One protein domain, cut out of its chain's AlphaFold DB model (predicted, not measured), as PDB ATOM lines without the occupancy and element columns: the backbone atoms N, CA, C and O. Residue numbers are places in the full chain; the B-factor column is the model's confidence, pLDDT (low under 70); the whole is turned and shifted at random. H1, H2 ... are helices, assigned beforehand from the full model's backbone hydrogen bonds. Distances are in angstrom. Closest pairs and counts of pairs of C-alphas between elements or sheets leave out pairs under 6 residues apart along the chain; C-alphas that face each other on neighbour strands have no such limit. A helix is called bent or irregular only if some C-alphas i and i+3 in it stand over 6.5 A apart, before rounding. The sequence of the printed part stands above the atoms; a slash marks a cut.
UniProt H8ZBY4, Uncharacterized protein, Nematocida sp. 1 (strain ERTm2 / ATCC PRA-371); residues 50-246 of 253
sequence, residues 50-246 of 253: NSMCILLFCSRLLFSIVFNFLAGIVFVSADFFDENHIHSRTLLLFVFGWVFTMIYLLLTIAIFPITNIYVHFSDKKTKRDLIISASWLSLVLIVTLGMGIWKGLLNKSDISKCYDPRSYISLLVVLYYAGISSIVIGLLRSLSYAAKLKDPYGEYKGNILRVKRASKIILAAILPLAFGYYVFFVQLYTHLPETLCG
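This is residues 50 to 246 of the 253 residues of an uncharacterized protein of Nematocida sp. 1 (strain ERTm2 / ATCC PRA-371) (UniProt H8ZBY4). Picture a long rod in which four long helices, H5, H4, H2 and H1, lie side by side as a loose bundle, with H5 kinked partway along. The fifth helix, H3, packs on H1 with its residues 137 to 153 and splays away from the bundle toward its first residue, so that residues 123 to 129 and 131 to 136 stick out. The printed part has 197 residues with five named helices, H1 to H5 in chain order, and no named strand; the class is all helix. The whole is loose, with a radius of gyration of the C-alphas of 20.2 A and spans of 70 by 34 by 25 A.

Find C-alpha 205 at (52.514, 94.282, 187.862); from there H5, residues 205 to 244, runs 54.9 A to C-alpha 244 at (24.378, 52.351, 209.424). It has a kink of 32 degrees near residue 224 and is only just irregular, C-alphas 238 and 241 being 6.52 A apart. Look next at H4, residues 166 to 196, 45.0 A long, and H2, residues 88 to 115, 40.0 A long. H2 is neither bent nor irregular, but only just: C-alphas 110 and 113 are 6.3 A apart. H1, residues 50 to 75, starts at C-alpha 50 (49.172, 84.141, 206.656) and runs 37.3 A; H3, residues 124 to 157, runs 50.6 A.

Start at the bundle of H1, H2, H4 and H5, helices set side by side. H4 and H5 form a helical hairpin and touch at a shallow tilt of 10 degrees, opposite ways; their closest C-alphas, Leu 187 and Ser 215, are 5.9 A apart. H5 also touches H2, closest at the C-alphas of Thr 115 and Val 211, 5.3 A. H1 is the hub, touching three helices. With H2 it forms a helical hairpin at 13 degrees, closest at the C-alphas of Ser 64 and Thr 101, 6.9 A. It touches H4 at the C-alphas of Phe 63 and Leu 172, 5.9 A. H3 touches H1 with residues 137 to 153 alone, the same way at a shallow tilt of 32 degrees, only just short of steep; the C-alphas of Gly 72 and Gly 148 come closest, at 4.0 A. H3 and H5 are apart. Every O i to N i+4 pair is within hydrogen-bond range in H1, H3 and H4, against 21 of 24 in H2 and 32 of 36 in H5.

Look for the two C-alphas farthest apart, Ser 160 and Tyr 201, at 70.7 A. The printed part has no cut. The link from H1 to H2 is long, with 12 residues; the other three are short. Mean pLDDT of the printed part is 74.6, and 57 residues are under 70, namely 78 to 89, 108 to 135, 155 to 162, 198 to 204 and 245 to 246.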
ATOM      1  N   ASN A  50      48.630  85.265 205.891       76.19
ATOM      2  CA  ASN A  50      49.172  84.141 206.656       76.19
ATOM      3  C   ASN A  50      48.158  83.560 207.655       76.19
ATOM      4  O   ASN A  50      48.030  82.340 207.760       76.19
ATOM      5  N   SER A  51      47.388  84.395 208.359       78.06
ATOM      6  CA  SER A  51      46.315  83.922 209.244       78.06
ATOM      7  C   SER A  51      45.262  83.123 208.474       78.06
ATOM      8  O   SER A  51      44.835  82.059 208.927       78.06
ATOM      9  N   MET A  52      44.888  83.581 207.276       79.81
ATOM     10  CA  MET A  52      43.966  82.852 206.404       79.81
ATOM     11  C   MET A  52      44.575  81.537 205.901       79.81
ATOM     12  O   MET A  52      43.844  80.549 205.802       79.81
ATOM     13  N   CYS A  53      45.892  81.481 205.638       75.06
ATOM     14  CA  CYS A  53      46.607  80.229 205.334       75.06
ATOM     15  C   CYS A  53      46.408  79.199 206.433       75.06
ATOM     16  O   CYS A  53      46.009  78.067 206.161       75.06
ATOM     17  N   ILE A  54      46.687  79.601 207.671       78.38
ATOM     18  CA  ILE A  54      46.620  78.718 208.832       78.38
ATOM     19  C   ILE A  54      45.183  78.240 209.032       78.38
ATOM     20  O   ILE A  54      44.951  77.043 209.181       78.38
ATOM     21  N   LEU A  55      44.208  79.146 208.961       81.19
ATOM     22  CA  LEU A  55      42.803  78.803 209.153       81.19
ATOM     23  C   LEU A  55      42.300  77.813 208.092       81.19
ATOM     24  O   LEU A  55      41.644  76.831 208.436       81.19
ATOM     25  N   LEU A  56      42.652  78.019 206.819       78.75
ATOM     26  CA  LEU A  56      42.294  77.097 205.737       78.75
ATOM     27  C   LEU A  56      43.015  75.751 205.841       78.75
ATOM     28  O   LEU A  56      42.429  74.711 205.546       78.75
ATOM     29  N   PHE A  57      44.270  75.747 206.286       77.25
ATOM     30  CA  PHE A  57      45.007  74.517 206.544       77.25
ATOM     31  C   PHE A  57      44.369  73.704 207.680       77.25
ATOM     32  O   PHE A  57      44.153  72.499 207.527       77.25
ATOM     33  N   CYS A  58      44.010  74.359 208.785       81.06
ATOM     34  CA  CYS A  58      43.352  73.733 209.928       81.06
ATOM     35  C   CYS A  58      41.955  73.210 209.574       81.06
ATOM     36  O   CYS A  58      41.640  72.064 209.896       81.06
ATOM     37  N   SER A  59      41.131  73.996 208.869       82.38
ATOM     38  CA  SER A  59      39.791  73.556 208.453       82.38
ATOM     39  C   SER A  59      39.860  72.357 207.506       82.38
ATOM     40  O   SER A  59      39.089  71.411 207.648       82.38
ATOM     41  N   ARG A  60      40.841  72.340 206.597       79.44
ATOM     42  CA  ARG A  60      41.122  71.218 205.694       79.44
ATOM     43  C   ARG A  60      41.561  69.961 206.422       79.44
ATOM     44  O   ARG A  60      41.081  68.878 206.088       79.44
ATOM     45  N   LEU A  61      42.468  70.088 207.388       81.56
ATOM     46  CA  LEU A  61      42.874  68.964 208.227       81.56
ATOM     47  C   LEU A  61      41.668  68.386 208.956       81.56
ATOM     48  O   LEU A  61      41.411  67.192 208.846       81.56
ATOM     49  N   LEU A  62      40.890  69.234 209.626       86.88
ATOM     50  CA  LEU A  62      39.737  68.794 210.398       86.88
ATOM     51  C   LEU A  62      38.666  68.145 209.513       86.88
ATOM     52  O   LEU A  62      38.166  67.077 209.851       86.88
ATOM     53  N   PHE A  63      38.379  68.722 208.343       86.12
ATOM     54  CA  PHE A  63      37.469  68.135 207.359       86.12
ATOM     55  C   PHE A  63      37.926  66.733 206.934       86.12
ATOM     56  O   PHE A  63      37.147  65.783 206.958       86.12
ATOM     57  N   SER A  64      39.215  66.585 206.618       85.56
ATOM     58  CA  SER A  64      39.791  65.309 206.183       85.56
ATOM     59  C   SER A  64      39.790  64.261 207.301       85.56
ATOM     60  O   SER A  64      39.497  63.097 207.036       85.56
ATOM     61  N   ILE A  65      40.065  64.671 208.546       89.69
ATOM     62  CA  ILE A  65      40.005  63.822 209.746       89.69
ATOM     63  C   ILE A  65      38.587  63.283 209.942       89.69
ATOM     64  O   ILE A  65      38.398  62.073 210.038       89.69
ATOM     65  N   VAL A  66      37.588  64.170 209.969       89.81
ATOM     66  CA  VAL A  66      36.189  63.785 210.205       89.81
ATOM     67  C   VAL A  66      35.682  62.882 209.079       89.81
ATOM     68  O   VAL A  66      35.029  61.876 209.350       89.81
ATOM     69  N   PHE A  67      36.028  63.193 207.826       88.75
ATOM     70  CA  PHE A  67      35.612  62.396 206.675       88.75
ATOM     71  C   PHE A  67      36.235  60.992 206.687       88.75
ATOM     72  O   PHE A  67      35.526  60.006 206.498       88.75
ATOM     73  N   ASN A  68      37.545  60.872 206.940       89.12
ATOM     74  CA  ASN A  68      38.220  59.566 206.977       89.12
ATOM     75  C   ASN A  68      37.792  58.729 208.180       89.12
ATOM     76  O   ASN A  68      37.637  57.518 208.056       89.12
ATOM     77  N   PHE A  69      37.538  59.365 209.320       89.62
ATOM     78  CA  PHE A  69      36.965  58.683 210.472       89.62
ATOM     79  C   PHE A  69      35.591  58.075 210.142       89.62
ATOM     80  O   PHE A  69      35.368  56.892 210.398       89.62
ATOM     81  N   LEU A  70      34.697  58.842 209.501       87.31
ATOM     82  CA  LEU A  70      33.403  58.338 209.026       87.31
ATOM     83  C   LEU A  70      33.555  57.207 208.000       87.31
ATOM     84  O   LEU A  70      32.844  56.209 208.093       87.31
ATOM     85  N   ALA A  71      34.495  57.333 207.059       86.50
ATOM     86  CA  ALA A  71      34.801  56.277 206.092       86.50
ATOM     87  C   ALA A  71      35.204  54.974 206.781       86.50
ATOM     88  O   ALA A  71      34.695  53.908 206.442       86.50
ATOM     89  N   GLY A  72      36.070  55.067 207.792       86.00
ATOM     90  CA  GLY A  72      36.526  53.913 208.553       86.00
ATOM     91  C   GLY A  72      35.384  53.188 209.257       86.00
ATOM     92  O   GLY A  72      35.333  51.964 209.210       86.00
ATOM     93  N   ILE A  73      34.444  53.928 209.857       83.88
ATOM     94  CA  ILE A  73      33.263  53.339 210.511       83.88
ATOM     95  C   ILE A  73      32.411  52.569 209.501       83.88
ATOM     96  O   ILE A  73      31.978  51.453 209.782       83.88
ATOM     97  N   VAL A  74      32.189  53.155 208.326       80.50
ATOM     98  CA  VAL A  74      31.323  52.582 207.292       80.50
ATOM     99  C   VAL A  74      31.942  51.335 206.667       80.50
ATOM    100  O   VAL A  74      31.235  50.357 206.469       80.50
ATOM    101  N   PHE A  75      33.257  51.310 206.431       79.44
ATOM    102  CA  PHE A  75      33.928  50.154 205.819       79.44
ATOM    103  C   PHE A  75      33.819  48.851 206.610       79.44
ATOM    104  O   PHE A  75      34.052  47.786 206.048       79.44
ATOM    105  N   VAL A  76      33.500  48.914 207.900       75.50
ATOM    106  CA  VAL A  76      33.338  47.728 208.748       75.50
ATOM    107  C   VAL A  76      31.914  47.540 209.260       75.50
ATOM    108  O   VAL A  76      31.668  46.597 210.021       75.50
ATOM    109  N   SER A  77      30.972  48.406 208.863       70.19
ATOM    110  CA  SER A  77      29.566  48.196 209.198       70.19
ATOM    111  C   SER A  77      29.051  46.969 208.446       70.19
ATOM    112  O   SER A  77      29.406  46.730 207.290       70.19
ATOM    113  N   ALA A  78      28.250  46.149 209.131       56.50
ATOM    114  CA  ALA A  78      27.708  44.919 208.557       56.50
ATOM    115  C   ALA A  78      26.880  45.203 207.291       56.50
ATOM    116  O   ALA A  78      27.009  44.479 206.315       56.50
ATOM    117  N   ASP A  79      26.159  46.323 207.282       57.53
ATOM    118  CA  ASP A  79      25.264  46.746 206.199       57.53
ATOM    119  C   ASP A  79      25.981  47.390 204.993       57.53
ATOM    120  O   ASP A  79      25.359  47.681 203.972       57.53
ATOM    121  N   PHE A  80      27.299  47.633 205.067       56.38
ATOM    122  CA  PHE A  80      28.072  48.039 203.884       56.38
ATOM    123  C   PHE A  80      28.275  46.870 202.906       56.38
ATOM    124  O   PHE A  80      28.444  47.088 201.702       56.38
ATOM    125  N   PHE A  81      28.232  45.639 203.422       57.88
ATOM    126  CA  PHE A  81      28.325  44.395 202.669       57.88
ATOM    127  C   PHE A  81      26.995  43.647 202.786       57.88
ATOM    128  O   PHE A  81      26.792  42.856 203.701       57.88
ATOM    129  N   ASP A  82      26.085  43.918 201.856       53.84
ATOM    130  CA  ASP A  82      24.780  43.268 201.785       53.84
ATOM    131  C   ASP A  82      24.952  41.857 201.206       53.84
ATOM    132  O   ASP A  82      25.259  41.727 200.020       53.84
ATOM    133  N   GLU A  83      24.872  40.841 202.074       50.50
ATOM    134  CA  GLU A  83      24.980  39.374 201.905       50.50
ATOM    135  C   GLU A  83      26.099  38.768 201.031       50.50
ATOM    136  O   GLU A  83      26.468  37.634 201.299       50.50
ATOM    137  N   ASN A  84      26.666  39.472 200.047       49.25
ATOM    138  CA  ASN A  84      27.907  39.217 199.292       49.25
ATOM    139  C   ASN A  84      28.283  40.404 198.352       49.25
ATOM    140  O   ASN A  84      29.182  40.276 197.513       49.25
ATOM    141  N   HIS A  85      27.617  41.565 198.449       51.16
ATOM    142  CA  HIS A  85      27.782  42.711 197.546       51.16
ATOM    143  C   HIS A  85      27.962  44.039 198.298       51.16
ATOM    144  O   HIS A  85      27.349  44.292 199.328       51.16
ATOM    145  N   ILE A  86      28.818  44.919 197.771       58.97
ATOM    146  CA  ILE A  86      29.016  46.265 198.328       58.97
ATOM    147  C   ILE A  86      27.757  47.099 198.071       58.97
ATOM    148  O   ILE A  86      27.281  47.149 196.932       58.97
ATOM    149  N   HIS A  87      27.262  47.816 199.085       66.38
ATOM    150  CA  HIS A  87      26.129  48.725 198.919       66.38
ATOM    151  C   HIS A  87      26.514  49.887 197.983       66.38
ATOM    152  O   HIS A  87      27.189  50.853 198.359       66.38
ATOM    153  N   SER A  88      26.128  49.759 196.710       66.44
ATOM    154  CA  SER A  88      26.651  50.555 195.590       66.44
ATOM    155  C   SER A  88      26.435  52.057 195.765       66.44
ATOM    156  O   SER A  88      27.306  52.855 195.416       66.44
ATOM    157  N   ARG A  89      25.310  52.451 196.372       69.94
ATOM    158  CA  ARG A  89      24.975  53.850 196.653       69.94
ATOM    159  C   ARG A  89      25.888  54.461 197.717       69.94
ATOM    160  O   ARG A  89      26.355  55.583 197.540       69.94
ATOM    161  N   THR A  90      26.194  53.722 198.779       70.19
ATOM    162  CA  THR A  90      27.071  54.176 199.869       70.19
ATOM    163  C   THR A  90      28.523  54.245 199.412       70.19
ATOM    164  O   THR A  90      29.202  55.237 199.677       70.19
ATOM    165  N   LEU A  91      28.982  53.264 198.628       72.62
ATOM    166  CA  LEU A  91      30.292  53.314 197.975       72.62
ATOM    167  C   LEU A  91      30.415  54.543 197.065       72.62
ATOM    168  O   LEU A  91      31.401  55.272 197.139       72.62
ATOM    169  N   LEU A  92      29.404  54.801 196.237       75.44
ATOM    170  CA  LEU A  92      29.379  55.939 195.321       75.44
ATOM    171  C   LEU A  92      29.383  57.277 196.076       75.44
ATOM    172  O   LEU A  92      30.125  58.180 195.690       75.44
ATOM    173  N   LEU A  93      28.657  57.393 197.195       78.44
ATOM    174  CA  LEU A  93      28.741  58.557 198.088       78.44
ATOM    175  C   LEU A  93      30.149  58.733 198.672       78.44
ATOM    176  O   LEU A  93      30.658  59.850 198.701       78.44
ATOM    177  N   PHE A  94      30.823  57.657 199.079       79.25
ATOM    178  CA  PHE A  94      32.198  57.753 199.575       79.25
ATOM    179  C   PHE A  94      33.201  58.143 198.493       79.25
ATOM    180  O   PHE A  94      34.041  59.010 198.734       79.25
ATOM    181  N   VAL A  95      33.088  57.569 197.294       80.25
ATOM    182  CA  VAL A  95      33.917  57.941 196.139       80.25
ATOM    183  C   VAL A  95      33.715  59.416 195.799       80.25
ATOM    184  O   VAL A  95      34.695  60.148 195.653       80.25
ATOM    185  N   PHE A  96      32.465  59.885 195.750       78.50
ATOM    186  CA  PHE A  96      32.175  61.303 195.556       78.50
ATOM    187  C   PHE A  96      32.769  62.159 196.674       78.50
ATOM    188  O   PHE A  96      33.469  63.126 196.383       78.50
ATOM    189  N   GLY A  97      32.576  61.788 197.940       78.44
ATOM    190  CA  GLY A  97      33.140  62.503 199.085       78.44
ATOM    191  C   GLY A  97      34.670  62.581 199.062       78.44
ATOM    192  O   GLY A  97      35.239  63.625 199.385       78.44
ATOM    193  N   TRP A  98      35.353  61.535 198.594       79.94
ATOM    194  CA  TRP A  98      36.798  61.552 198.356       79.94
ATOM    195  C   TRP A  98      37.197  62.498 197.232       79.94
ATOM    196  O   TRP A  98      38.078  63.331 197.438       79.94
ATOM    197  N   VAL A  99      36.541  62.428 196.072       80.75
ATOM    198  CA  VAL A  99      36.791  63.360 194.960       80.75
ATOM    199  C   VAL A  99      36.594  64.803 195.423       80.75
ATOM    200  O   VAL A  99      37.435  65.659 195.155       80.75
ATOM    201  N   PHE A 100      35.540  65.070 196.191       74.81
ATOM    202  CA  PHE A 100      35.277  66.383 196.772       74.81
ATOM    203  C   PHE A 100      36.367  66.816 197.757       74.81
ATOM    204  O   PHE A 100      36.892  67.924 197.649       74.81
ATOM    205  N   THR A 101      36.791  65.928 198.654       75.25
ATOM    206  CA  THR A 101      37.913  66.191 199.569       75.25
ATOM    207  C   THR A 101      39.188  66.537 198.792       75.25
ATOM    208  O   THR A 101      39.881  67.492 199.143       75.25
ATOM    209  N   MET A 102      39.471  65.831 197.692       76.88
ATOM    210  CA  MET A 102      40.628  66.084 196.824       76.88
ATOM    211  C   MET A 102      40.521  67.410 196.067       76.88
ATOM    212  O   MET A 102      41.499  68.150 195.993       76.88
ATOM    213  N   ILE A 103      39.340  67.765 195.557       75.56
ATOM    214  CA  ILE A 103      39.097  69.075 194.935       75.56
ATOM    215  C   ILE A 103      39.329  70.194 195.956       75.56
ATOM    216  O   ILE A 103      40.006  71.175 195.652       75.56
ATOM    217  N   TYR A 104      38.831  70.033 197.183       72.69
ATOM    218  CA  TYR A 104      39.040  70.985 198.272       72.69
ATOM    219  C   TYR A 104      40.528  71.091 198.679       72.69
ATOM    220  O   TYR A 104      41.053  72.192 198.881       72.69
ATOM    221  N   LEU A 105      41.256  69.968 198.708       70.81
ATOM    222  CA  LEU A 105      42.715  69.922 198.893       70.81
ATOM    223  C   LEU A 105      43.462  70.674 197.779       70.81
ATOM    224  O   LEU A 105      44.358  71.466 198.066       70.81
ATOM    225  N   LEU A 106      43.083  70.470 196.517       71.56
ATOM    226  CA  LEU A 106      43.714  71.125 195.369       71.56
ATOM    227  C   LEU A 106      43.432  72.630 195.340       71.56
ATOM    228  O   LEU A 106      44.357  73.412 195.126       71.56
ATOM    229  N   LEU A 107      42.192  73.046 195.613       70.31
ATOM    230  CA  LEU A 107      41.816  74.459 195.725       70.31
ATOM    231  C   LEU A 107      42.645  75.157 196.803       70.31
ATOM    232  O   LEU A 107      43.251  76.190 196.537       70.31
ATOM    233  N   THR A 108      42.740  74.576 197.997       67.00
ATOM    234  CA  THR A 108      43.517  75.181 199.090       67.00
ATOM    235  C   THR A 108      45.015  75.266 198.773       67.00
ATOM    236  O   THR A 108      45.635  76.278 199.087       67.00
ATOM    237  N   ILE A 109      45.603  74.277 198.092       67.00
ATOM    238  CA  ILE A 109      47.020  74.312 197.681       67.00
ATOM    239  C   ILE A 109      47.266  75.325 196.551       67.00
ATOM    240  O   ILE A 109      48.287  76.010 196.559       67.00
ATOM    241  N   ALA A 110      46.353  75.435 195.583       65.81
ATOM    242  CA  ALA A 110      46.531  76.287 194.410       65.81
ATOM    243  C   ALA A 110      46.259  77.772 194.694       65.81
ATOM    244  O   ALA A 110      46.944  78.639 194.154       65.81
ATOM    245  N   ILE A 111      45.277  78.086 195.542       66.62
ATOM    246  CA  ILE A 111      44.830  79.466 195.777       66.62
ATOM    247  C   ILE A 111      45.909  80.301 196.473       66.62
ATOM    248  O   ILE A 111      46.117  81.458 196.112       66.62
ATOM    249  N   PHE A 112      46.629  79.733 197.436       64.06
ATOM    250  CA  PHE A 112      47.584  80.482 198.255       64.06
ATOM    251  C   PHE A 112      48.792  81.068 197.516       64.06
ATOM    252  O   PHE A 112      49.011  82.275 197.613       64.06
ATOM    253  N   PRO A 113      49.544  80.298 196.712       62.69
ATOM    254  CA  PRO A 113      50.647  80.867 195.942       62.69
ATOM    255  C   PRO A 113      50.165  81.852 194.869       62.69
ATOM    256  O   PRO A 113      50.914  82.736 194.466       62.69
ATOM    257  N   ILE A 114      48.918  81.720 194.403       62.72
ATOM    258  CA  ILE A 114      48.352  82.590 193.367       62.72
ATOM    259  C   ILE A 114      47.833  83.913 193.945       62.72
ATOM    260  O   ILE A 114      47.818  84.916 193.236       62.72
ATOM    261  N   THR A 115      47.406  83.927 195.209       62.56
ATOM    262  CA  THR A 115      46.825  85.110 195.870       62.56
ATOM    263  C   THR A 115      47.843  85.950 196.627       62.56
ATOM    264  O   THR A 115      47.539  87.089 196.977       62.56
ATOM    265  N   ASN A 116      49.059  85.442 196.831       67.50
ATOM    266  CA  ASN A 116      50.133  86.212 197.437       67.50
ATOM    267  C   ASN A 116      50.822  87.114 196.401       67.50
ATOM    268  O   ASN A 116      51.588  86.659 195.551       67.50
ATOM    269  N   ILE A 117      50.560  88.419 196.489       62.88
ATOM    270  CA  ILE A 117      51.133  89.442 195.597       62.88
ATOM    271  C   ILE A 117      52.660  89.556 195.777       62.88
ATOM    272  O   ILE A 117      53.371  89.886 194.824       62.88
ATOM    273  N   TYR A 118      53.151  89.222 196.975       63.09
ATOM    274  CA  TYR A 118      54.534  89.385 197.424       63.09
ATOM    275  C   TYR A 118      55.359  88.095 197.416       63.09
ATOM    276  O   TYR A 118      56.498  88.109 197.883       63.09
ATOM    277  N   VAL A 119      54.837  86.977 196.896       57.75
ATOM    278  CA  VAL A 119      55.634  85.746 196.803       57.75
ATOM    279  C   VAL A 119      56.717  85.916 195.746       57.75
ATOM    280  O   VAL A 119      56.509  85.749 194.542       57.75
ATOM    281  N   HIS A 120      57.914  86.225 196.238       48.44
ATOM    282  CA  HIS A 120      59.144  85.853 195.575       48.44
ATOM    283  C   HIS A 120      59.178  84.327 195.460       48.44
ATOM    284  O   HIS A 120      58.939  83.602 196.425       48.44
ATOM    285  N   PHE A 121      59.401  83.877 194.228       41.16
ATOM    286  CA  PHE A 121      59.550  82.501 193.775       41.16
ATOM    287  C   PHE A 121      59.899  81.486 194.869       41.16
ATOM    288  O   PHE A 121      61.023  81.463 195.352       41.16
ATOM    289  N   SER A 122      58.932  80.602 195.155       41.69
ATOM    290  CA  SER A 122      59.117  79.178 195.477       41.69
ATOM    291  C   SER A 122      60.546  78.818 195.901       41.69
ATOM    292  O   SER A 122      61.302  78.225 195.122       41.69
ATOM    293  N   ASP A 123      60.895  79.129 197.142       49.06
ATOM    294  CA  ASP A 123      62.162  78.694 197.693       49.06
ATOM    295  C   ASP A 123      62.165  77.155 197.778       49.06
ATOM    296  O   ASP A 123      61.125  76.515 197.998       49.06
ATOM    297  N   LYS A 124      63.325  76.513 197.594       50.28
ATOM    298  CA  LYS A 124      63.451  75.042 197.724       50.28
ATOM    299  C   LYS A 124      62.945  74.563 199.090       50.28
ATOM    300  O   LYS A 124      62.456  73.439 199.208       50.28
ATOM    301  N   LYS A 125      63.020  75.441 200.092       52.66
ATOM    302  CA  LYS A 125      62.489  75.263 201.442       52.66
ATOM    303  C   LYS A 125      60.966  75.082 201.445       52.66
ATOM    304  O   LYS A 125      60.490  74.082 201.962       52.66
ATOM    305  N   THR A 126      60.222  75.924 200.724       54.66
ATOM    306  CA  THR A 126      58.756  75.836 200.610       54.66
ATOM    307  C   THR A 126      58.299  74.532 199.954       54.66
ATOM    308  O   THR A 126      57.326  73.926 200.394       54.66
ATOM    309  N   LYS A 127      59.019  74.043 198.931       52.56
ATOM    310  CA  LYS A 127      58.736  72.724 198.331       52.56
ATOM    311  C   LYS A 127      58.995  71.578 199.309       52.56
ATOM    312  O   LYS A 127      58.218  70.628 199.350       52.56
ATOM    313  N   ARG A 128      60.077  71.659 200.089       56.03
ATOM    314  CA  ARG A 128      60.423  70.648 201.096       56.03
ATOM    315  C   ARG A 128      59.391  70.605 202.222       56.03
ATOM    316  O   ARG A 128      58.942  69.523 202.582       56.03
ATOM    317  N   ASP A 129      58.965  71.769 202.697       57.78
ATOM    318  CA  ASP A 129      57.942  71.904 203.734       57.78
ATOM    319  C   ASP A 129      56.579  71.389 203.245       57.78
ATOM    320  O   ASP A 129      55.865  70.727 203.996       57.78
ATOM    321  N   LEU A 130      56.252  71.587 201.960       58.75
ATOM    322  CA  LEU A 130      55.051  71.024 201.336       58.75
ATOM    323  C   LEU A 130      55.067  69.486 201.330       58.75
ATOM    324  O   LEU A 130      54.059  68.863 201.655       58.75
ATOM    325  N   ILE A 131      56.204  68.868 200.988       59.56
ATOM    326  CA  ILE A 131      56.360  67.402 200.980       59.56
ATOM    327  C   ILE A 131      56.253  66.846 202.402       59.56
ATOM    328  O   ILE A 131      55.519  65.888 202.629       59.56
ATOM    329  N   ILE A 132      56.936  67.465 203.369       61.81
ATOM    330  CA  ILE A 132      56.868  67.056 204.778       61.81
ATOM    331  C   ILE A 132      55.423  67.169 205.283       61.81
ATOM    332  O   ILE A 132      54.900  66.222 205.867       61.81
ATOM    333  N   SER A 133      54.741  68.277 204.987       65.81
ATOM    334  CA  SER A 133      53.331  68.481 205.334       65.81
ATOM    335  C   SER A 133      52.408  67.433 204.698       65.81
ATOM    336  O   SER A 133      51.516  66.923 205.374       65.81
ATOM    337  N   ALA A 134      52.637  67.058 203.435       64.12
ATOM    338  CA  ALA A 134      51.861  66.026 202.749       64.12
ATOM    339  C   ALA A 134      52.056  64.630 203.369       64.12
ATOM    340  O   ALA A 134      51.083  63.889 203.529       64.12
ATOM    341  N   SER A 135      53.281  64.287 203.775       67.06
ATOM    342  CA  SER A 135      53.571  63.033 204.482       67.06
ATOM    343  C   SER A 135      52.880  62.976 205.847       67.06
ATOM    344  O   SER A 135      52.256  61.969 206.178       67.06
ATOM    345  N   TRP A 136      52.914  64.072 206.613       73.25
ATOM    346  CA  TRP A 136      52.194  64.176 207.887       73.25
ATOM    347  C   TRP A 136      50.680  64.084 207.708       73.25
ATOM    348  O   TRP A 136      50.015  63.374 208.459       73.25
ATOM    349  N   LEU A 137      50.137  64.753 206.690       73.25
ATOM    350  CA  LEU A 137      48.718  64.676 206.356       73.25
ATOM    351  C   LEU A 137      48.322  63.233 206.025       73.25
ATOM    352  O   LEU A 137      47.341  62.739 206.562       73.25
ATOM    353  N   SER A 138      49.124  62.528 205.226       74.06
ATOM    354  CA  SER A 138      48.883  61.122 204.877       74.06
ATOM    355  C   SER A 138      48.866  60.216 206.112       74.06
ATOM    356  O   SER A 138      47.974  59.384 206.252       74.06
ATOM    357  N   LEU A 139      49.800  60.418 207.047       80.69
ATOM    358  CA  LEU A 139      49.841  59.670 208.305       80.69
ATOM    359  C   LEU A 139      48.598  59.933 209.169       80.69
ATOM    360  O   LEU A 139      47.993  58.989 209.672       80.69
ATOM    361  N   VAL A 140      48.166  61.193 209.283       83.50
ATOM    362  CA  VAL A 140      46.926  61.559 209.989       83.50
ATOM    363  C   VAL A 140      45.706  60.890 209.350       83.50
ATOM    364  O   VAL A 140      44.841  60.386 210.068       83.50
ATOM    365  N   LEU A 141      45.632  60.829 208.017       83.69
ATOM    366  CA  LEU A 141      44.528  60.164 207.317       83.69
ATOM    367  C   LEU A 141      44.492  58.657 207.599       83.69
ATOM    368  O   LEU A 141      43.428  58.127 207.906       83.69
ATOM    369  N   ILE A 142      45.644  57.982 207.577       85.12
ATOM    370  CA  ILE A 142      45.739  56.547 207.895       85.12
ATOM    371  C   ILE A 142      45.297  56.278 209.339       85.12
ATOM    372  O   ILE A 142      44.492  55.380 209.583       85.12
ATOM    373  N   VAL A 143      45.787  57.071 210.298       88.81
ATOM    374  CA  VAL A 143      45.440  56.912 211.719       88.81
ATOM    375  C   VAL A 143      43.947  57.132 211.944       88.81
ATOM    376  O   VAL A 143      43.301  56.332 212.613       88.81
ATOM    377  N   THR A 144      43.375  58.185 211.363       90.81
ATOM    378  CA  THR A 144      41.951  58.515 211.544       90.81
ATOM    379  C   THR A 144      41.021  57.509 210.884       90.81
ATOM    380  O   THR A 144      40.004  57.153 211.480       90.81
ATOM    381  N   LEU A 145      41.400  56.975 209.721       87.69
ATOM    382  CA  LEU A 145      40.713  55.848 209.100       87.69
ATOM    383  C   LEU A 145      40.747  54.611 210.011       87.69
ATOM    384  O   LEU A 145      39.704  54.014 210.271       87.69
ATOM    385  N   GLY A 146      41.918  54.267 210.557       88.31
ATOM    386  CA  GLY A 146      42.081  53.152 211.496       88.31
ATOM    387  C   GLY A 146      41.261  53.319 212.779       88.31
ATOM    388  O   GLY A 146      40.625  52.369 213.233       88.31
ATOM    389  N   MET A 147      41.199  54.533 213.334       90.25
ATOM    390  CA  MET A 147      40.331  54.854 214.473       90.25
ATOM    391  C   MET A 147      38.846  54.693 214.129       90.25
ATOM    392  O   MET A 147      38.080  54.202 214.959       90.25
ATOM    393  N   GLY A 148      38.441  55.087 212.920       87.00
ATOM    394  CA  GLY A 148      37.085  54.880 212.418       87.00
ATOM    395  C   GLY A 148      36.736  53.397 212.323       87.00
ATOM    396  O   GLY A 148      35.716  52.970 212.856       87.00
ATOM    397  N   ILE A 149      37.630  52.598 211.735       86.81
ATOM    398  CA  ILE A 149      37.504  51.135 211.643       86.81
ATOM    399  C   ILE A 149      37.357  50.521 213.037       86.81
ATOM    400  O   ILE A 149      36.418  49.774 213.298       86.81
ATOM    401  N   TRP A 150      38.246  50.876 213.964       86.88
ATOM    402  CA  TRP A 150      38.180  50.389 215.340       86.88
ATOM    403  C   TRP A 150      36.833  50.716 215.996       86.88
ATOM    404  O   TRP A 150      36.200  49.853 216.607       86.88
ATOM    405  N   LYS A 151      36.348  51.953 215.825       83.88
ATOM    406  CA  LYS A 151      35.055  52.384 216.362       83.88
ATOM    407  C   LYS A 151      33.878  51.635 215.730       83.88
ATOM    408  O   LYS A 151      32.958  51.263 216.456       83.88
ATOM    409  N   GLY A 152      33.905  51.406 214.420       77.88
ATOM    410  CA  GLY A 152      32.876  50.642 213.713       77.88
ATOM    411  C   GLY A 152      32.813  49.182 214.174       77.88
ATOM    412  O   GLY A 152      31.725  48.669 214.425       77.88
ATOM    413  N   LEU A 153      33.967  48.544 214.399       78.00
ATOM    414  CA  LEU A 153      34.043  47.175 214.927       78.00
ATOM    415  C   LEU A 153      33.459  47.056 216.342       78.00
ATOM    416  O   LEU A 153      32.699  46.127 216.607       78.00
ATOM    417  N   LEU A 154      33.757  48.011 217.232       77.06
ATOM    418  CA  LEU A 154      33.189  48.038 218.587       77.06
ATOM    419  C   LEU A 154      31.661  48.190 218.586       77.06
ATOM    420  O   LEU A 154      30.976  47.615 219.431       77.06
ATOM    421  N   ASN A 155      31.112  48.958 217.645       66.94
ATOM    422  CA  ASN A 155      29.663  49.109 217.530       66.94
ATOM    423  C   ASN A 155      28.999  47.838 216.970       66.94
ATOM    424  O   ASN A 155      27.891  47.518 217.378       66.94
ATOM    425  N   LYS A 156      29.680  47.067 216.109       61.75
ATOM    426  CA  LYS A 156      29.172  45.778 215.607       61.75
ATOM    427  C   LYS A 156      29.006  44.730 216.717       61.75
ATOM    428  O   LYS A 156      28.102  43.905 216.639       61.75
ATOM    429  N   SER A 157      29.855  44.761 217.749       54.28
ATOM    430  CA  SER A 157      29.723  43.873 218.917       54.28
ATOM    431  C   SER A 157      28.572  44.249 219.859       54.28
ATOM    432  O   SER A 157      28.043  43.376 220.539       54.28
ATOM    433  N   ASP A 158      28.150  45.517 219.864       53.72
ATOM    434  CA  ASP A 158      27.000  46.033 220.619       53.72
ATOM    435  C   ASP A 158      25.790  46.139 219.660       53.72
ATOM    436  O   ASP A 158      25.364  47.231 219.290       53.72
ATOM    437  N   ILE A 159      25.212  45.000 219.249       51.53
ATOM    438  CA  ILE A 159      24.082  44.905 218.283       51.53
ATOM    439  C   ILE A 159      22.869  45.786 218.681       51.53
ATOM    440  O   ILE A 159      22.014  46.104 217.861       51.53
ATOM    441  N   SER A 160      22.802  46.247 219.935       49.09
ATOM    442  CA  SER A 160      21.759  47.143 220.445       49.09
ATOM    443  C   SER A 160      21.950  48.637 220.127       49.09
ATOM    444  O   SER A 160      21.022  49.416 220.359       49.09
ATOM    445  N   LYS A 161      23.113  49.080 219.618       57.91
ATOM    446  CA  LYS A 161      23.420  50.510 219.412       57.91
ATOM    447  C   LYS A 161      23.597  50.877 217.940       57.91
ATOM    448  O   LYS A 161      24.678  50.786 217.368       57.91
ATOM    449  N   CYS A 162      22.520  51.421 217.390       66.44
ATOM    450  CA  CYS A 162      22.486  52.195 216.152       66.44
ATOM    451  C   CYS A 162      23.534  53.327 216.172       66.44
ATOM    452  O   CYS A 162      23.541  54.133 217.109       66.44
ATOM    453  N   TYR A 163      24.401  53.426 215.160       71.19
ATOM    454  CA  TYR A 163      25.311  54.568 215.025       71.19
ATOM    455  C   TYR A 163      24.664  55.664 214.173       71.19
ATOM    456  O   TYR A 163      24.461  55.476 212.979       71.19
ATOM    457  N   ASP A 164      24.380  56.823 214.776       79.12
ATOM    458  CA  ASP A 164      23.880  57.995 214.052       79.12
ATOM    459  C   ASP A 164      25.048  58.893 213.579       79.12
ATOM    460  O   ASP A 164      25.684  59.566 214.402       79.12
ATOM    461  N   PRO A 165      25.353  58.951 212.264       81.88
ATOM    462  CA  PRO A 165      26.446  59.761 211.731       81.88
ATOM    463  C   PRO A 165      26.095  61.254 211.594       81.88
ATOM    464  O   PRO A 165      26.965  62.045 211.217       81.88
ATOM    465  N   ARG A 166      24.849  61.678 211.855       84.44
ATOM    466  CA  ARG A 166      24.358  63.029 211.516       84.44
ATOM    467  C   ARG A 166      25.167  64.158 212.140       84.44
ATOM    468  O   ARG A 166      25.370  65.178 211.489       84.44
ATOM    469  N   SER A 167      25.660  63.992 213.365       86.81
ATOM    470  CA  SER A 167      26.497  65.002 214.032       86.81
ATOM    471  C   SER A 167      27.817  65.242 213.289       86.81
ATOM    472  O   SER A 167      28.214  66.391 213.083       86.81
ATOM    473  N   TYR A 168      28.458  64.176 212.810       86.00
ATOM    474  CA  TYR A 168      29.685  64.249 212.019       86.00
ATOM    475  C   TYR A 168      29.428  64.824 210.622       86.00
ATOM    476  O   TYR A 168      30.219  65.630 210.140       86.00
ATOM    477  N   ILE A 169      28.302  64.469 209.992       87.94
ATOM    478  CA  ILE A 169      27.901  65.037 208.695       87.94
ATOM    479  C   ILE A 169      27.657  66.544 208.828       87.94
ATOM    480  O   ILE A 169      28.190  67.320 208.038       87.94
ATOM    481  N   SER A 170      26.925  66.980 209.856       87.44
ATOM    482  CA  SER A 170      26.717  68.404 210.144       87.44
ATOM    483  C   SER A 170      28.040  69.138 210.367       87.44
ATOM    484  O   SER A 170      28.230  70.238 209.849       87.44
ATOM    485  N   LEU A 171      28.991  68.523 211.080       88.94
ATOM    486  CA  LEU A 171      30.326  69.090 211.255       88.94
ATOM    487  C   LEU A 171      31.069  69.229 209.915       88.94
ATOM    488  O   LEU A 171      31.653  70.280 209.659       88.94
ATOM    489  N   LEU A 172      31.013  68.224 209.033       88.62
ATOM    490  CA  LEU A 172      31.606  68.306 207.690       88.62
ATOM    491  C   LEU A 172      31.017  69.455 206.866       88.62
ATOM    492  O   LEU A 172      31.775  70.187 206.227       88.62
ATOM    493  N   VAL A 173      29.695  69.641 206.912       88.75
ATOM    494  CA  VAL A 173      29.000  70.752 206.241       88.75
ATOM    495  C   VAL A 173      29.549  72.088 206.738       88.75
ATOM    496  O   VAL A 173      29.980  72.918 205.938       88.75
ATOM    497  N   VAL A 174      29.585  72.286 208.059       88.38
ATOM    498  CA  VAL A 174      30.070  73.532 208.670       88.38
ATOM    499  C   VAL A 174      31.519  73.808 208.274       88.38
ATOM    500  O   VAL A 174      31.835  74.917 207.849       88.38
ATOM    501  N   LEU A 175      32.395  72.803 208.353       87.75
ATOM    502  CA  LEU A 175      33.810  72.950 208.005       87.75
ATOM    503  C   LEU A 175      34.015  73.284 206.529       87.75
ATOM    504  O   LEU A 175      34.850  74.130 206.205       87.75
ATOM    505  N   TYR A 176      33.235  72.663 205.645       85.75
ATOM    506  CA  TYR A 176      33.285  72.942 204.218       85.75
ATOM    507  C   TYR A 176      32.894  74.394 203.913       85.75
ATOM    508  O   TYR A 176      33.663  75.131 203.291       85.75
ATOM    509  N   TYR A 177      31.730  74.840 204.395       86.19
ATOM    510  CA  TYR A 177      31.242  76.197 204.130       86.19
ATOM    511  C   TYR A 177      32.070  77.277 204.830       86.19
ATOM    512  O   TYR A 177      32.283  78.345 204.250       86.19
ATOM    513  N   ALA A 178      32.594  77.006 206.030       86.81
ATOM    514  CA  ALA A 178      33.555  77.888 206.687       86.81
ATOM    515  C   ALA A 178      34.818  78.048 205.828       86.81
ATOM    516  O   ALA A 178      35.254  79.167 205.572       86.81
ATOM    517  N   GLY A 179      35.342  76.942 205.294       84.62
ATOM    518  CA  GLY A 179      36.475  76.938 204.376       84.62
ATOM    519  C   GLY A 179      36.245  77.756 203.107       84.62
ATOM    520  O   GLY A 179      37.045  78.628 202.768       84.62
ATOM    521  N   ILE A 180      35.121  77.533 202.423       84.12
ATOM    522  CA  ILE A 180      34.741  78.322 201.243       84.12
ATOM    523  C   ILE A 180      34.616  79.808 201.588       84.12
ATOM    524  O   ILE A 180      35.142  80.652 200.862       84.12
ATOM    525  N   SER A 181      33.987  80.143 202.714       85.56
ATOM    526  CA  SER A 181      33.846  81.534 203.159       85.56
ATOM    527  C   SER A 181      35.208  82.184 203.392       85.56
ATOM    528  O   SER A 181      35.451  83.300 202.931       85.56
ATOM    529  N   SER A 182      36.142  81.473 204.025       84.94
ATOM    530  CA  SER A 182      37.510  81.950 204.215       84.94
ATOM    531  C   SER A 182      38.240  82.154 202.887       84.94
ATOM    532  O   SER A 182      38.909  83.172 202.713       84.94
ATOM    533  N   ILE A 183      38.066  81.260 201.910       83.38
ATOM    534  CA  ILE A 183      38.603  81.452 200.554       83.38
ATOM    535  C   ILE A 183      38.054  82.745 199.937       83.38
ATOM    536  O   ILE A 183      38.834  83.574 199.469       83.38
ATOM    537  N   VAL A 184      36.735  82.954 199.964       86.19
ATOM    538  CA  VAL A 184      36.098  84.159 199.404       86.19
ATOM    539  C   VAL A 184      36.633  85.423 200.073       86.19
ATOM    540  O   VAL A 184      37.056  86.347 199.379       86.19
ATOM    541  N   ILE A 185      36.670  85.459 201.407       86.81
ATOM    542  CA  ILE A 185      37.169  86.608 202.175       86.81
ATOM    543  C   ILE A 185      38.635  86.897 201.820       86.81
ATOM    544  O   ILE A 185      38.991  88.046 201.547       86.81
ATOM    545  N   GLY A 186      39.477  85.861 201.765       83.19
ATOM    546  CA  GLY A 186      40.885  85.985 201.386       83.19
ATOM    547  C   GLY A 186      41.066  86.541 199.970       83.19
ATOM    548  O   GLY A 186      41.881  87.444 199.755       83.19
ATOM    549  N   LEU A 187      40.262  86.072 199.012       82.69
ATOM    550  CA  LEU A 187      40.277  86.550 197.627       82.69
ATOM    551  C   LEU A 187      39.827  88.005 197.512       82.69
ATOM    552  O   LEU A 187      40.492  88.789 196.834       82.69
ATOM    553  N   LEU A 188      38.730  88.379 198.173       84.94
ATOM    554  CA  LEU A 188      38.206  89.745 198.155       84.94
ATOM    555  C   LEU A 188      39.196  90.731 198.778       84.94
ATOM    556  O   LEU A 188      39.439  91.796 198.209       84.94
ATOM    557  N   ARG A 189      39.826  90.367 199.900       82.88
ATOM    558  CA  ARG A 189      40.838  91.212 200.546       82.88
ATOM    559  C   ARG A 189      42.095  91.347 199.686       82.88
ATOM    560  O   ARG A 189      42.595  92.458 199.532       82.88
ATOM    561  N   SER A 190      42.545  90.266 199.048       78.62
ATOM    562  CA  SER A 190      43.675  90.306 198.105       78.62
ATOM    563  C   SER A 190      43.368  91.152 196.865       78.62
ATOM    564  O   SER A 190      44.213  91.920 196.415       78.62
ATOM    565  N   LEU A 191      42.141  91.079 196.337       80.75
ATOM    566  CA  LEU A 191      41.674  91.926 195.234       80.75
ATOM    567  C   LEU A 191      41.598  93.406 195.624       80.75
ATOM    568  O   LEU A 191      42.021  94.256 194.842       80.75
ATOM    569  N   SER A 192      41.067  93.705 196.812       82.06
ATOM    570  CA  SER A 192      40.981  95.066 197.352       82.06
ATOM    571  C   SER A 192      42.373  95.671 197.521       82.06
ATOM    572  O   SER A 192      42.644  96.766 197.028       82.06
ATOM    573  N   TYR A 193      43.299  94.910 198.104       77.62
ATOM    574  CA  TYR A 193      44.692  95.318 198.245       77.62
ATOM    575  C   TYR A 193      45.367  95.555 196.881       77.62
ATOM    576  O   TYR A 193      45.935  96.616 196.629       77.62
ATOM    577  N   ALA A 194      45.183  94.633 195.931       75.00
ATOM    578  CA  ALA A 194      45.657  94.760 194.550       75.00
ATOM    579  C   ALA A 194      45.042  95.935 193.763       75.00
ATOM    580  O   ALA A 194      45.547  96.295 192.695       75.00
ATOM    581  N   ALA A 195      43.913  96.488 194.209       76.38
ATOM    582  CA  ALA A 195      43.301  97.679 193.626       76.38
ATOM    583  C   ALA A 195      43.848  98.977 194.242       76.38
ATOM    584  O   ALA A 195      43.877  99.992 193.551       76.38
ATOM    585  N   LYS A 196      44.299  98.940 195.504       76.19
ATOM    586  CA  LYS A 196      44.899 100.081 196.216       76.19
ATOM    587  C   LYS A 196      46.346 100.365 195.805       76.19
ATOM    588  O   LYS A 196      46.761 101.519 195.852       76.19
ATOM    589  N   LEU A 197      47.095  99.343 195.385       72.06
ATOM    590  CA  LEU A 197      48.464  99.498 194.883       72.06
ATOM    591  C   LEU A 197      48.465 100.389 193.624       72.06
ATOM    592  O   LEU A 197      48.100  99.950 192.533       72.06
ATOM    593  N   LYS A 198      48.848 101.663 193.799       55.03
ATOM    594  CA  LYS A 198      48.765 102.736 192.790       55.03
ATOM    595  C   LYS A 198      49.829 102.687 191.693       55.03
ATOM    596  O   LYS A 198      49.778 103.534 190.807       55.03
ATOM    597  N   ASP A 199      50.727 101.704 191.696       53.22
ATOM    598  CA  ASP A 199      51.807 101.639 190.710       53.22
ATOM    599  C   ASP A 199      51.708 100.407 189.787       53.22
ATOM    600  O   ASP A 199      52.343  99.370 190.009       53.22
ATOM    601  N   PRO A 200      50.881 100.471 188.726       50.50
ATOM    602  CA  PRO A 200      50.713  99.389 187.766       50.50
ATOM    603  C   PRO A 200      51.902  99.246 186.798       50.50
ATOM    604  O   PRO A 200      51.738  98.596 185.765       50.50
ATOM    605  N   TYR A 201      53.074  99.833 187.070       47.66
ATOM    606  CA  TYR A 201      54.266  99.746 186.210       47.66
ATOM    607  C   TYR A 201      55.532  99.204 186.905       47.66
ATOM    608  O   TYR A 201      56.542  99.034 186.229       47.66
ATOM    609  N   GLY A 202      55.472  98.855 188.196       61.81
ATOM    610  CA  GLY A 202      56.604  98.287 188.944       61.81
ATOM    611  C   GLY A 202      56.788  96.760 188.831       61.81
ATOM    612  O   GLY A 202      56.054  96.062 188.126       61.81
ATOM    613  N   GLU A 203      57.747  96.237 189.606       66.56
ATOM    614  CA  GLU A 203      58.197  94.829 189.676       66.56
ATOM    615  C   GLU A 203      57.056  93.799 189.874       66.56
ATOM    616  O   GLU A 203      57.137  92.661 189.413       66.56
ATOM    617  N   TYR A 204      55.934  94.213 190.478       67.56
ATOM    618  CA  TYR A 204      54.820  93.335 190.867       67.56
ATOM    619  C   TYR A 204      53.602  93.369 189.921       67.56
ATOM    620  O   TYR A 204      52.612  92.669 190.162       67.56
ATOM    621  N   LYS A 205      53.643  94.129 188.812       70.62
ATOM    622  CA  LYS A 205      52.514  94.282 187.862       70.62
ATOM    623  C   LYS A 205      51.973  92.941 187.352       70.62
ATOM    624  O   LYS A 205      50.758  92.731 187.289       70.62
ATOM    625  N   GLY A 206      52.876  92.025 186.994       71.06
ATOM    626  CA  GLY A 206      52.518  90.693 186.499       71.06
ATOM    627  C   GLY A 206      51.778  89.853 187.544       71.06
ATOM    628  O   GLY A 206      50.807  89.171 187.209       71.06
ATOM    629  N   ASN A 207      52.177  89.964 188.813       73.81
ATOM    630  CA  ASN A 207      51.557  89.245 189.927       73.81
ATOM    631  C   ASN A 207      50.158  89.791 190.220       73.81
ATOM    632  O   ASN A 207      49.211  89.016 190.325       73.81
ATOM    633  N   ILE A 208      49.992  91.117 190.232       74.50
ATOM    634  CA  ILE A 208      48.693  91.780 190.423       74.50
ATOM    635  C   ILE A 208      47.677  91.339 189.359       74.50
ATOM    636  O   ILE A 208      46.527  91.024 189.678       74.50
ATOM    637  N   LEU A 209      48.082  91.275 188.084       76.81
ATOM    638  CA  LEU A 209      47.199  90.818 187.006       76.81
ATOM    639  C   LEU A 209      46.836  89.332 187.153       76.81
ATOM    640  O   LEU A 209      45.689  88.951 186.900       76.81
ATOM    641  N   ARG A 210      47.794  88.500 187.576       76.31
ATOM    642  CA  ARG A 210      47.596  87.063 187.804       76.31
ATOM    643  C   ARG A 210      46.612  86.813 188.951       76.31
ATOM    644  O   ARG A 210      45.659  86.064 188.751       76.31
ATOM    645  N   VAL A 211      46.770  87.522 190.072       77.50
ATOM    646  CA  VAL A 211      45.841  87.512 191.218       77.50
ATOM    647  C   VAL A 211      44.439  87.912 190.757       77.50
ATOM    648  O   VAL A 211      43.487  87.169 190.968       77.50
ATOM    649  N   LYS A 212      44.297  89.033 190.032       78.62
ATOM    650  CA  LYS A 212      42.987  89.498 189.537       78.62
ATOM    651  C   LYS A 212      42.293  88.475 188.635       78.62
ATOM    652  O   LYS A 212      41.083  88.286 188.755       78.62
ATOM    653  N   ARG A 213      43.026  87.826 187.723       80.50
ATOM    654  CA  ARG A 213      42.464  86.798 186.827       80.50
ATOM    655  C   ARG A 213      42.064  85.541 187.592       80.50
ATOM    656  O   ARG A 213      40.945  85.068 187.419       80.50
ATOM    657  N   ALA A 214      42.943  85.038 188.451       78.31
ATOM    658  CA  ALA A 214      42.675  83.837 189.227       78.31
ATOM    659  C   ALA A 214      41.493  84.021 190.178       78.31
ATOM    660  O   ALA A 214      40.596  83.183 190.188       78.31
ATOM    661  N   SER A 215      41.423  85.143 190.902       80.44
ATOM    662  CA  SER A 215      40.316  85.404 191.822       80.44
ATOM    663  C   SER A 215      38.962  85.431 191.118       80.44
ATOM    664  O   SER A 215      37.994  84.920 191.670       80.44
ATOM    665  N   LYS A 216      38.879  85.954 189.884       80.75
ATOM    666  CA  LYS A 216      37.639  85.910 189.086       80.75
ATOM    667  C   LYS A 216      37.225  84.480 188.739       80.75
ATOM    668  O   LYS A 216      36.057  84.141 188.888       80.75
ATOM    669  N   ILE A 217      38.177  83.655 188.297       83.00
ATOM    670  CA  ILE A 217      37.923  82.249 187.947       83.00
ATOM    671  C   ILE A 217      37.460  81.474 189.184       83.00
ATOM    672  O   ILE A 217      36.467  80.756 189.124       83.00
ATOM    673  N   ILE A 218      38.142  81.658 190.317       81.94
ATOM    674  CA  ILE A 218      37.812  80.964 191.562       81.94
ATOM    675  C   ILE A 218      36.437  81.406 192.078       81.94
ATOM    676  O   ILE A 218      35.618  80.553 192.397       81.94
ATOM    677  N   LEU A 219      36.136  82.710 192.090       82.81
ATOM    678  CA  LEU A 219      34.815  83.214 192.487       82.81
ATOM    679  C   LEU A 219      33.690  82.656 191.604       82.81
ATOM    680  O   LEU A 219      32.646  82.278 192.128       82.81
ATOM    681  N   ALA A 220      33.911  82.544 190.291       82.75
ATOM    682  CA  ALA A 220      32.940  81.943 189.377       82.75
ATOM    683  C   ALA A 220      32.744  80.436 189.626       82.75
ATOM    684  O   ALA A 220      31.630  79.934 189.506       82.75
ATOM    685  N   ALA A 221      33.805  79.717 190.006       82.44
ATOM    686  CA  ALA A 221      33.746  78.287 190.302       82.44
ATOM    687  C   ALA A 221      33.091  77.966 191.660       82.44
ATOM    688  O   ALA A 221      32.570  76.867 191.838       82.44
ATOM    689  N   ILE A 222      33.079  78.902 192.615       82.62
ATOM    690  CA  ILE A 222      32.543  78.663 193.967       82.62
ATOM    691  C   ILE A 222      31.037  78.381 193.961       82.62
ATOM    692  O   ILE A 222      30.600  77.521 194.717       82.62
ATOM    693  N   LEU A 223      30.246  79.044 193.110       79.31
ATOM    694  CA  LEU A 223      28.795  78.817 193.039       79.31
ATOM    695  C   LEU A 223      28.415  77.378 192.635       79.31
ATOM    696  O   LEU A 223      27.688  76.728 193.393       79.31
ATOM    697  N   PRO A 224      28.891  76.844 191.490       80.94
ATOM    698  CA  PRO A 224      28.578  75.472 191.099       80.94
ATOM    699  C   PRO A 224      29.171  74.446 192.069       80.94
ATOM    700  O   PRO A 224      28.551  73.409 192.303       80.94
ATOM    701  N   LEU A 225      30.322  74.746 192.687       79.94
ATOM    702  CA  LEU A 225      30.872  73.918 193.758       79.94
ATOM    703  C   LEU A 225      29.930  73.907 194.969       79.94
ATOM    704  O   LEU A 225      29.439  72.849 195.330       79.94
ATOM    705  N   ALA A 226      29.580  75.055 195.547       81.75
ATOM    706  CA  ALA A 226      28.692  75.120 196.709       81.75
ATOM    707  C   ALA A 226      27.364  74.375 196.480       81.75
ATOM    708  O   ALA A 226      26.926  73.613 197.341       81.75
ATOM    709  N   PHE A 227      26.769  74.515 195.290       83.75
ATOM    710  CA  PHE A 227      25.553  73.788 194.928       83.75
ATOM    711  C   PHE A 227      25.763  72.267 194.854       83.75
ATOM    712  O   PHE A 227      25.009  71.513 195.469       83.75
ATOM    713  N   GLY A 228      26.802  71.798 194.155       81.25
ATOM    714  CA  GLY A 228      27.114  70.366 194.079       81.25
ATOM    715  C   GLY A 228      27.375  69.744 195.456       81.25
ATOM    716  O   GLY A 228      26.936  68.627 195.731       81.25
ATOM    717  N   TYR A 229      28.018  70.493 196.355       80.94
ATOM    718  CA  TYR A 229      28.293  70.047 197.719       80.94
ATOM    719  C   TYR A 229      27.048  70.024 198.601       80.94
ATOM    720  O   TYR A 229      26.902  69.112 199.409       80.94
ATOM    721  N   TYR A 230      26.127  70.976 198.437       85.56
ATOM    722  CA  TYR A 230      24.828  70.911 199.104       85.56
ATOM    723  C   TYR A 230      24.100  69.604 198.765       85.56
ATOM    724  O   TYR A 230      23.704  68.874 199.672       85.56
ATOM    725  N   VAL A 231      24.001  69.265 197.475       85.50
ATOM    726  CA  VAL A 231      23.350  68.024 197.022       85.50
ATOM    727  C   VAL A 231      24.049  66.792 197.600       85.50
ATOM    728  O   VAL A 231      23.382  65.885 198.098       85.50
ATOM    729  N   PHE A 232      25.385  66.773 197.592       85.44
ATOM    730  CA  PHE A 232      26.172  65.698 198.194       85.44
ATOM    731  C   PHE A 232      25.876  65.519 199.689       85.44
ATOM    732  O   PHE A 232      25.584  64.407 200.128       85.44
ATOM    733  N   PHE A 233      25.906  66.599 200.475       86.38
ATOM    734  CA  PHE A 233      25.659  66.522 201.914       86.38
ATOM    735  C   PHE A 233      24.229  66.120 202.248       86.38
ATOM    736  O   PHE A 233      24.037  65.372 203.202       86.38
ATOM    737  N   VAL A 234      23.241  66.556 201.462       87.50
ATOM    738  CA  VAL A 234      21.855  66.102 201.618       87.50
ATOM    739  C   VAL A 234      21.775  64.588 201.428       87.50
ATOM    740  O   VAL A 234      21.248  63.907 202.300       87.50
ATOM    741  N   GLN A 235      22.364  64.051 200.354       85.69
ATOM    742  CA  GLN A 235      22.376  62.604 200.101       85.69
ATOM    743  C   GLN A 235      23.124  61.826 201.194       85.69
ATOM    744  O   GLN A 235      22.692  60.745 201.592       85.69
ATOM    745  N   LEU A 236      24.235  62.371 201.699       84.19
ATOM    746  CA  LEU A 236      24.981  61.768 202.800       84.19
ATOM    747  C   LEU A 236      24.150  61.766 204.093       84.19
ATOM    748  O   LEU A 236      24.112  60.763 204.797       84.19
ATOM    749  N   TYR A 237      23.455  62.865 204.392       85.81
ATOM    750  CA  TYR A 237      22.626  63.017 205.589       85.81
ATOM    751  C   TYR A 237      21.388  62.113 205.576       85.81
ATOM    752  O   TYR A 237      20.967  61.650 206.635       85.81
ATOM    753  N   THR A 238      20.807  61.849 204.403       82.62
ATOM    754  CA  THR A 238      19.639  60.968 204.267       82.62
ATOM    755  C   THR A 238      20.033  59.495 204.280       82.62
ATOM    756  O   THR A 238      19.508  58.740 205.090       82.62
ATOM    757  N   HIS A 239      20.991  59.085 203.446       78.44
ATOM    758  CA  HIS A 239      21.242  57.662 203.189       78.44
ATOM    759  C   HIS A 239      22.274  57.021 204.108       78.44
ATOM    760  O   HIS A 239      22.226  55.811 204.332       78.44
ATOM    761  N   LEU A 240      23.211  57.796 204.661       78.12
ATOM    762  CA  LEU A 240      24.232  57.221 205.533       78.12
ATOM    763  C   LEU A 240      23.653  56.705 206.861       78.12
ATOM    764  O   LEU A 240      24.012  55.593 207.240       78.12
ATOM    765  N   PRO A 241      22.747  57.430 207.553       78.69
ATOM    766  CA  PRO A 241      22.068  56.879 208.721       78.69
ATOM    767  C   PRO A 241      21.263  55.627 208.372       78.69
ATOM    768  O   PRO A 241      21.407  54.634 209.063       78.69
ATOM    769  N   GLU A 242      20.485  55.635 207.283       75.12
ATOM    770  CA  GLU A 242      19.713  54.459 206.836       75.12
ATOM    771  C   GLU A 242      20.601  53.220 206.668       75.12
ATOM    772  O   GLU A 242      20.227  52.135 207.105       75.12
ATOM    773  N   THR A 243      21.800  53.406 206.104       71.88
ATOM    774  CA  THR A 243      22.775  52.327 205.903       71.88
ATOM    775  C   THR A 243      23.393  51.843 207.216       71.88
ATOM    776  O   THR A 243      23.671  50.668 207.348       71.88
ATOM    777  N   LEU A 244      23.666  52.721 208.185       71.69
ATOM    778  CA  LEU A 244      24.378  52.351 209.424       71.69
ATOM    779  C   LEU A 244      23.463  51.874 210.554       71.69
ATOM    780  O   LEU A 244      23.944  51.380 211.575       71.69
ATOM    781  N   CYS A 245      22.165  52.082 210.392       68.94
ATOM    782  CA  CYS A 245      21.156  51.821 211.401       68.94
ATOM    783  C   CYS A 245      20.114  50.798 210.954       68.94
ATOM    784  O   CYS A 245      19.101  50.699 211.645       68.94
ATOM    785  N   GLY A 246      20.356  50.105 209.829       54.94
ATOM    786  CA  GLY A 246      19.557  49.014 209.265       54.94
ATOM    787  C   GLY A 246      18.107  49.036 209.721       54.94
ATOM    788  O   GLY A 246      17.800  48.454 210.757       54.94
TER     789      GLY A 246